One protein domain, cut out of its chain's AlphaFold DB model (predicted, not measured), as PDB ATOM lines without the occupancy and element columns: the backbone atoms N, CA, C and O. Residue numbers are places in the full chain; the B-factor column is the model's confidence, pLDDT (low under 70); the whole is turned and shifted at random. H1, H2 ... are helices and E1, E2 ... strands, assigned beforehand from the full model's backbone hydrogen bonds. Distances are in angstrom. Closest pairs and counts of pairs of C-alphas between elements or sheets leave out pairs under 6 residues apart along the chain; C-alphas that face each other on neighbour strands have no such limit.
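What this domain is: This is residues 502 to 557 of the 561 residues of an uncharacterized protein of Sphaerosporella brunnea (UniProt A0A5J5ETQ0). A long two-stranded hairpin, E3 and E4, and a short one, E1 and E2, lie on different sides of a single helix, H1, with few close contacts. The 56 printed residues have one named helix and four named strands, in order E1 E2 H1 E3 E4; both sheets are antiparallel, the class mixed. The whole is compact, with radius of gyration of the C-alphas 11.1 A and spans of 30 by 24 by 20 A.

Where its parts are: E3, residues 541 to 546, spans 15.9 A; E4, 551 to 556, 16.3 A, ending at C-alpha 556 (237.506, 219.073, 259.603). H1, 522 to 532, spans 15.2 A. E1, 502 to 504, spans 6.1 A from C-alpha 502 (244.899, 238.274, 262.351); E2, 514 to 517, 10.0 A.

How they stand to each other: In hairpin E3 and E4, at 161 degrees, N 544 and O 553 are 2.8 A apart, within hydrogen-bond range. The closest C-alphas of H1 and E4, Tyr 523 and Ala 555, are 6.9 A apart; of H1 and E3, Phe 526 and Leu 542, 6.8 A; of H1 and E2, Leu 525 and Val 516, 7.1 A. In hairpin E1 and E2, at 146 degrees, N 502 and O 516 are 2.8 A apart, within range. E1 and H1 are apart. Each O i to N i+4 pair in H1 is within range.

The domain as a whole: The C-alphas farthest apart, Val 538 and Asp 548, are 31.0 A apart. The printed part has no cut and no long link; pLDDT is under 70 at residues 537 to 539 and 557.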
ATOM      1  N   ILE A 502     244.412 239.080 261.231       94.06
ATOM      2  CA  ILE A 502     244.899 238.274 262.351       94.06
ATOM      3  C   ILE A 502     246.162 237.563 261.874       94.06
ATOM      4  O   ILE A 502     246.210 237.060 260.750       94.06
ATOM      5  N   LEU A 503     247.182 237.527 262.727       94.69
ATOM      6  CA  LEU A 503     248.366 236.711 262.509       94.69
ATOM      7  C   LEU A 503     248.110 235.317 263.091       94.69
ATOM      8  O   LEU A 503     247.980 235.163 264.302       94.69
ATOM      9  N   THR A 504     248.034 234.310 262.230       93.00
ATOM     10  CA  THR A 504     247.866 232.911 262.628       93.00
ATOM     11  C   THR A 504     249.229 232.236 262.655       93.00
ATOM     12  O   THR A 504     249.871 232.079 261.615       93.00
ATOM     13  N   THR A 505     249.672 231.828 263.839       93.00
ATOM     14  CA  THR A 505     250.853 230.979 264.033       93.00
ATOM     15  C   THR A 505     250.426 229.518 264.096       93.00
ATOM     16  O   THR A 505     249.398 229.200 264.693       93.00
ATOM     17  N   PHE A 506     251.207 228.629 263.495       89.25
ATOM     18  CA  PHE A 506     250.965 227.191 263.556       89.25
ATOM     19  C   PHE A 506     251.888 226.571 264.598       89.25
ATOM     20  O   PHE A 506     253.070 226.906 264.651       89.25
ATOM     21  N   ASP A 507     251.336 225.690 265.427       85.94
ATOM     22  CA  ASP A 507     252.124 224.935 266.394       85.94
ATOM     23  C   ASP A 507     253.000 223.910 265.648       85.94
ATOM     24  O   ASP A 507     252.575 223.363 264.628       85.94
ATOM     25  N   ALA A 508     254.212 223.663 266.146       71.94
ATOM     26  CA  ALA A 508     255.209 222.720 265.609       71.94
ATOM     27  C   ALA A 508     256.006 223.113 264.341       71.94
ATOM     28  O   ALA A 508     256.368 222.231 263.561       71.94
ATOM     29  N   ASP A 509     256.327 224.397 264.130       77.62
ATOM     30  CA  ASP A 509     257.210 224.861 263.033       77.62
ATOM     31  C   ASP A 509     256.769 224.403 261.623       77.62
ATOM     32  O   ASP A 509     257.544 224.415 260.665       77.62
ATOM     33  N   ILE A 510     255.500 224.001 261.474       84.69
ATOM     34  CA  ILE A 510     254.976 223.370 260.251       84.69
ATOM     35  C   ILE A 510     254.966 224.376 259.089       84.69
ATOM     36  O   ILE A 510     255.020 223.993 257.919       84.69
ATOM     37  N   GLY A 511     254.949 225.675 259.391       88.19
ATOM     38  CA  GLY A 511     255.132 226.711 258.390       88.19
ATOM     39  C   GLY A 511     255.185 228.124 258.961       88.19
ATOM     40  O   GLY A 511     254.985 228.332 260.160       88.19
ATOM     41  N   PRO A 512     255.465 229.108 258.091       92.38
ATOM     42  CA  PRO A 512     255.527 230.504 258.485       92.38
ATOM     43  C   PRO A 512     254.159 231.000 258.977       92.38
ATOM     44  O   PRO A 512     253.119 230.501 258.529       92.38
ATOM     45  N   PRO A 513     254.140 232.006 259.868       92.62
ATOM     46  CA  PRO A 513     252.900 232.625 260.297       92.62
ATOM     47  C   PRO A 513     252.163 233.231 259.098       92.62
ATOM     48  O   PRO A 513     252.771 233.782 258.179       92.62
ATOM     49  N   MET A 514     250.839 233.124 259.109       94.50
ATOM     50  CA  MET A 514     249.986 233.564 258.011       94.50
ATOM     51  C   MET A 514     249.110 234.726 258.462       94.50
ATOM     52  O   MET A 514     248.404 234.624 259.461       94.50
ATOM     53  N   VAL A 515     249.132 235.826 257.711       95.00
ATOM     54  CA  VAL A 515     248.223 236.956 257.928       95.00
ATOM     55  C   VAL A 515     246.917 236.671 257.197       95.00
ATOM     56  O   VAL A 515     246.921 236.482 255.980       95.00
ATOM     57  N   VAL A 516     245.805 236.632 257.929       95.00
ATOM     58  CA  VAL A 516     244.481 236.329 257.372       95.00
ATOM     59  C   VAL A 516     243.481 237.420 257.738       95.00
ATOM     60  O   VAL A 516     243.492 237.884 258.878       95.00
ATOM     61  N   PRO A 517     242.612 237.846 256.805       96.12
ATOM     62  CA  PRO A 517     241.559 238.807 257.107       96.12
ATOM     63  C   PRO A 517     240.601 238.307 258.199       96.12
ATOM     64  O   PRO A 517     240.243 237.129 258.241       96.12
ATOM     65  N   ARG A 518     240.161 239.204 259.086       94.69
ATOM     66  CA  ARG A 518     239.235 238.899 260.195       94.69
ATOM     67  C   ARG A 518     237.843 238.477 259.730       94.69
ATOM     68  O   ARG A 518     237.140 237.782 260.455       94.69
ATOM     69  N   ASP A 519     237.434 238.933 258.555       95.69
ATOM     70  CA  ASP A 519     236.142 238.646 257.936       95.69
ATOM     71  C   ASP A 519     236.112 237.289 257.220       95.69
ATOM     72  O   ASP A 519     235.050 236.847 256.773       95.69
ATOM     73  N   TRP A 520     237.250 236.591 257.131       95.06
ATOM     74  CA  TRP A 520     237.285 235.276 256.513       95.06
ATOM     75  C   TRP A 520     236.639 234.218 257.408       95.06
ATOM     76  O   TRP A 520     237.061 234.014 258.549       95.06
ATOM     77  N   PRO A 521     235.661 233.456 256.886       93.69
ATOM     78  CA  PRO A 521     235.164 232.297 257.599       93.69
ATOM     79  C   PRO A 521     236.282 231.264 257.781       93.69
ATOM     80  O   PRO A 521     237.114 231.041 256.898       93.69
ATOM     81  N   PHE A 522     236.259 230.579 258.923       88.62
ATOM     82  CA  PHE A 522     237.330 229.682 259.364       88.62
ATOM     83  C   PHE A 522     237.669 228.556 258.362       88.62
ATOM     84  O   PHE A 522     238.815 228.124 258.272       88.62
ATOM     85  N   TYR A 523     236.715 228.117 257.531       91.62
ATOM     86  CA  TYR A 523     236.984 227.114 256.491       91.62
ATOM     87  C   TYR A 523     237.893 227.635 255.356       91.62
ATOM     88  O   TYR A 523     238.610 226.848 254.736       91.62
ATOM     89  N   LEU A 524     237.900 228.946 255.070       92.94
ATOM     90  CA  LEU A 524     238.826 229.538 254.095       92.94
ATOM     91  C   LEU A 524     240.238 229.630 254.664       92.94
ATOM     92  O   LEU A 524     241.188 229.302 253.955       92.94
ATOM     93  N   LEU A 525     240.366 229.983 255.948       92.31
ATOM     94  CA  LEU A 525     241.630 229.899 256.682       92.31
ATOM     95  C   LEU A 525     242.188 228.473 256.613       92.31
ATOM     96  O   LEU A 525     243.338 228.282 256.228       92.31
ATOM     97  N   PHE A 526     241.352 227.475 256.915       91.12
ATOM     98  CA  PHE A 526     241.720 226.063 256.837       91.12
ATOM     99  C   PHE A 526     242.226 225.672 255.444       91.12
ATOM    100  O   PHE A 526     243.262 225.018 255.308       91.12
ATOM    101  N   ARG A 527     241.513 226.085 254.389       90.88
ATOM    102  CA  ARG A 527     241.881 225.780 253.002       90.88
ATOM    103  C   ARG A 527     243.201 226.441 252.608       90.88
ATOM    104  O   ARG A 527     244.038 225.788 251.993       90.88
ATOM    105  N   GLN A 528     243.390 227.708 252.971       92.88
ATOM    106  CA  GLN A 528     244.619 228.453 252.709       92.88
ATOM    107  C   GLN A 528     245.807 227.829 253.453       92.88
ATOM    108  O   GLN A 528     246.845 227.588 252.843       92.88
ATOM    109  N   ALA A 529     245.628 227.492 254.734       90.56
ATOM    110  CA  ALA A 529     246.640 226.820 255.542       90.56
ATOM    111  C   ALA A 529     246.985 225.442 254.964       90.56
ATOM    112  O   ALA A 529     248.156 225.128 254.798       90.56
ATOM    113  N   SER A 530     245.989 224.654 254.554       91.25
ATOM    114  CA  SER A 530     246.219 223.348 253.921       91.25
ATOM    115  C   SER A 530     247.041 223.455 252.635       91.25
ATOM    116  O   SER A 530     247.916 222.628 252.393       91.25
ATOM    117  N   LEU A 531     246.794 224.490 251.823       89.81
ATOM    118  CA  LEU A 531     247.564 224.751 250.606       89.81
ATOM    119  C   LEU A 531     248.990 225.223 250.922       89.81
ATOM    120  O   LEU A 531     249.939 224.710 250.332       89.81
ATOM    121  N   GLY A 532     249.145 226.165 251.857       88.00
ATOM    122  CA  GLY A 532     250.447 226.714 252.247       88.00
ATOM    123  C   GLY A 532     251.353 225.681 252.917       88.00
ATOM    124  O   GLY A 532     252.539 225.604 252.612       88.00
ATOM    125  N   LEU A 533     250.772 224.834 253.764       87.75
ATOM    126  CA  LEU A 533     251.461 223.786 254.518       87.75
ATOM    127  C   LEU A 533     251.559 222.458 253.745       87.75
ATOM    128  O   LEU A 533     252.079 221.478 254.270       87.75
ATOM    129  N   LYS A 534     251.061 222.403 252.497       89.81
ATOM    130  CA  LYS A 534     251.022 221.195 251.644       89.81
ATOM    131  C   LYS A 534     250.423 219.976 252.355       89.81
ATOM    132  O   LYS A 534     250.853 218.840 252.155       89.81
ATOM    133  N   LEU A 535     249.415 220.217 253.182       86.62
ATOM    134  CA  LEU A 535     248.750 219.177 253.946       86.62
ATOM    135  C   LEU A 535     247.901 218.328 252.995       86.62
ATOM    136  O   LEU A 535     247.033 218.833 252.281       86.62
ATOM    137  N   THR A 536     248.167 217.024 252.950       78.31
ATOM    138  CA  THR A 536     247.395 216.101 252.117       78.31
ATOM    139  C   THR A 536     245.992 215.961 252.705       78.31
ATOM    140  O   THR A 536     245.811 215.640 253.878       78.31
ATOM    141  N   ALA A 537     244.980 216.231 251.879       60.25
ATOM    142  CA  ALA A 537     243.599 216.495 252.293       60.25
ATOM    143  C   ALA A 537     242.876 215.351 253.036       60.25
ATOM    144  O   ALA A 537     241.714 215.509 253.403       60.25
ATOM    145  N   VAL A 538     243.517 214.199 253.245       65.44
ATOM    146  CA  VAL A 538     242.804 212.947 253.505       65.44
ATOM    147  C   VAL A 538     242.412 212.751 254.974       65.44
ATOM    148  O   VAL A 538     241.389 212.123 255.204       65.44
ATOM    149  N   GLN A 539     243.110 213.296 255.980       59.16
ATOM    150  CA  GLN A 539     242.736 213.071 257.396       59.16
ATOM    151  C   GLN A 539     243.224 214.170 258.343       59.16
ATOM    152  O   GLN A 539     243.914 213.895 259.321       59.16
ATOM    153  N   GLN A 540     242.902 215.430 258.061       73.00
ATOM    154  CA  GLN A 540     243.355 216.516 258.924       73.00
ATOM    155  C   GLN A 540     242.192 217.359 259.431       73.00
ATOM    156  O   GLN A 540     241.327 217.799 258.668       73.00
ATOM    157  N   GLY A 541     242.164 217.522 260.752       78.88
ATOM    158  CA  GLY A 541     241.354 218.508 261.444       78.88
ATOM    159  C   GLY A 541     242.265 219.627 261.929       78.88
ATOM    160  O   GLY A 541     243.325 219.357 262.485       78.88
ATOM    161  N   LEU A 542     241.871 220.872 261.700       79.88
ATOM    162  CA  LEU A 542     242.524 222.024 262.306       79.88
ATOM    163  C   LEU A 542     241.816 222.314 263.614       79.88
ATOM    164  O   LEU A 542     240.604 222.540 263.638       79.88
ATOM    165  N   VAL A 543     242.595 222.317 264.682       82.69
ATOM    166  CA  VAL A 543     242.148 222.774 265.988       82.69
ATOM    167  C   VAL A 543     242.756 224.151 266.194       82.69
ATOM    168  O   VAL A 543     243.974 224.280 266.265       82.69
ATOM    169  N   ALA A 544     241.924 225.186 266.238       81.38
ATOM    170  CA  ALA A 544     242.354 226.508 266.663       81.38
ATOM    171  C   ALA A 544     242.046 226.678 268.147       81.38
ATOM    172  O   ALA A 544     240.901 226.530 268.578       81.38
ATOM    173  N   TYR A 545     243.080 226.997 268.915       79.44
ATOM    174  CA  TYR A 545     242.958 227.402 270.304       79.44
ATOM    175  C   TYR A 545     242.933 228.927 270.373       79.44
ATOM    176  O   TYR A 545     243.821 229.586 269.833       79.44
ATOM    177  N   VAL A 546     241.911 229.482 271.023       80.00
ATOM    178  CA  VAL A 546     241.838 230.916 271.316       80.00
ATOM    179  C   VAL A 546     242.168 231.107 272.801       80.00
ATOM    180  O   VAL A 546     241.314 230.774 273.630       80.00
ATOM    181  N   PRO A 547     243.364 231.623 273.153       71.31
ATOM    182  CA  PRO A 547     243.844 231.672 274.537       71.31
ATOM    183  C   PRO A 547     242.886 232.403 275.474       71.31
ATOM    184  O   PRO A 547     242.537 231.888 276.532       71.31
ATOM    185  N   ASP A 548     242.378 233.551 275.029       74.25
ATOM    186  CA  ASP A 548     241.577 234.444 275.872       74.25
ATOM    187  C   ASP A 548     240.172 233.902 276.170       74.25
ATOM    188  O   ASP A 548     239.535 234.304 277.140       74.25
ATOM    189  N   ILE A 549     239.673 232.989 275.333       74.06
ATOM    190  CA  ILE A 549     238.309 232.445 275.429       74.06
ATOM    191  C   ILE A 549     238.343 230.998 275.954       74.06
ATOM    192  O   ILE A 549     237.298 230.400 276.204       74.06
ATOM    193  N   GLY A 550     239.528 230.387 276.077       78.19
ATOM    194  CA  GLY A 550     239.677 228.976 276.447       78.19
ATOM    195  C   GLY A 550     238.908 228.020 275.524       78.19
ATOM    196  O   GLY A 550     238.556 226.914 275.925       78.19
ATOM    197  N   THR A 551     238.592 228.459 274.302       77.94
ATOM    198  CA  THR A 551     237.707 227.747 273.376       77.94
ATOM    199  C   THR A 551     238.524 227.099 272.266       77.94
ATOM    200  O   THR A 551     239.399 227.728 271.668       77.94
ATOM    201  N   LEU A 552     238.208 225.835 271.986       78.25
ATOM    202  CA  LEU A 552     238.765 225.062 270.882       78.25
ATOM    203  C   LEU A 552     237.781 225.079 269.712       78.25
ATOM    204  O   LEU A 552     236.658 224.584 269.821       78.25
ATOM    205  N   LEU A 553     238.204 225.640 268.585       76.94
ATOM    206  CA  LEU A 553     237.468 225.595 267.328       76.94
ATOM    207  C   LEU A 553     238.025 224.457 266.482       76.94
ATOM    208  O   LEU A 553     239.211 224.442 266.165       76.94
ATOM    209  N   LEU A 554     237.170 223.508 266.113       77.44
ATOM    210  CA  LEU A 554     237.564 222.345 265.327       77.44
ATOM    211  C   LEU A 554     236.972 222.456 263.920       77.44
ATOM    212  O   LEU A 554     235.753 222.445 263.756       77.44
ATOM    213  N   ALA A 555     237.824 222.549 262.901       76.31
ATOM    214  CA  ALA A 555     237.423 222.364 261.509       76.31
ATOM    215  C   ALA A 555     237.954 221.040 260.992       76.31
ATOM    216  O   ALA A 555     239.115 220.703 261.202       76.31
ATOM    217  N   SER A 556     237.113 220.302 260.278       76.69
ATOM    218  CA  SER A 556     237.506 219.073 259.603       76.69
ATOM    219  C   SER A 556     237.071 219.125 258.148       76.69
ATOM    220  O   SER A 556     235.966 219.572 257.842       76.69
ATOM    221  N   ASN A 557     237.920 218.600 257.264       65.94
ATOM    222  CA  ASN A 557     237.600 218.406 255.849       65.94
ATOM    223  C   ASN A 557     236.452 217.420 255.588       65.94
ATOM    224  O   ASN A 557     235.981 217.338 254.460       65.94
TER     225      ASN A 557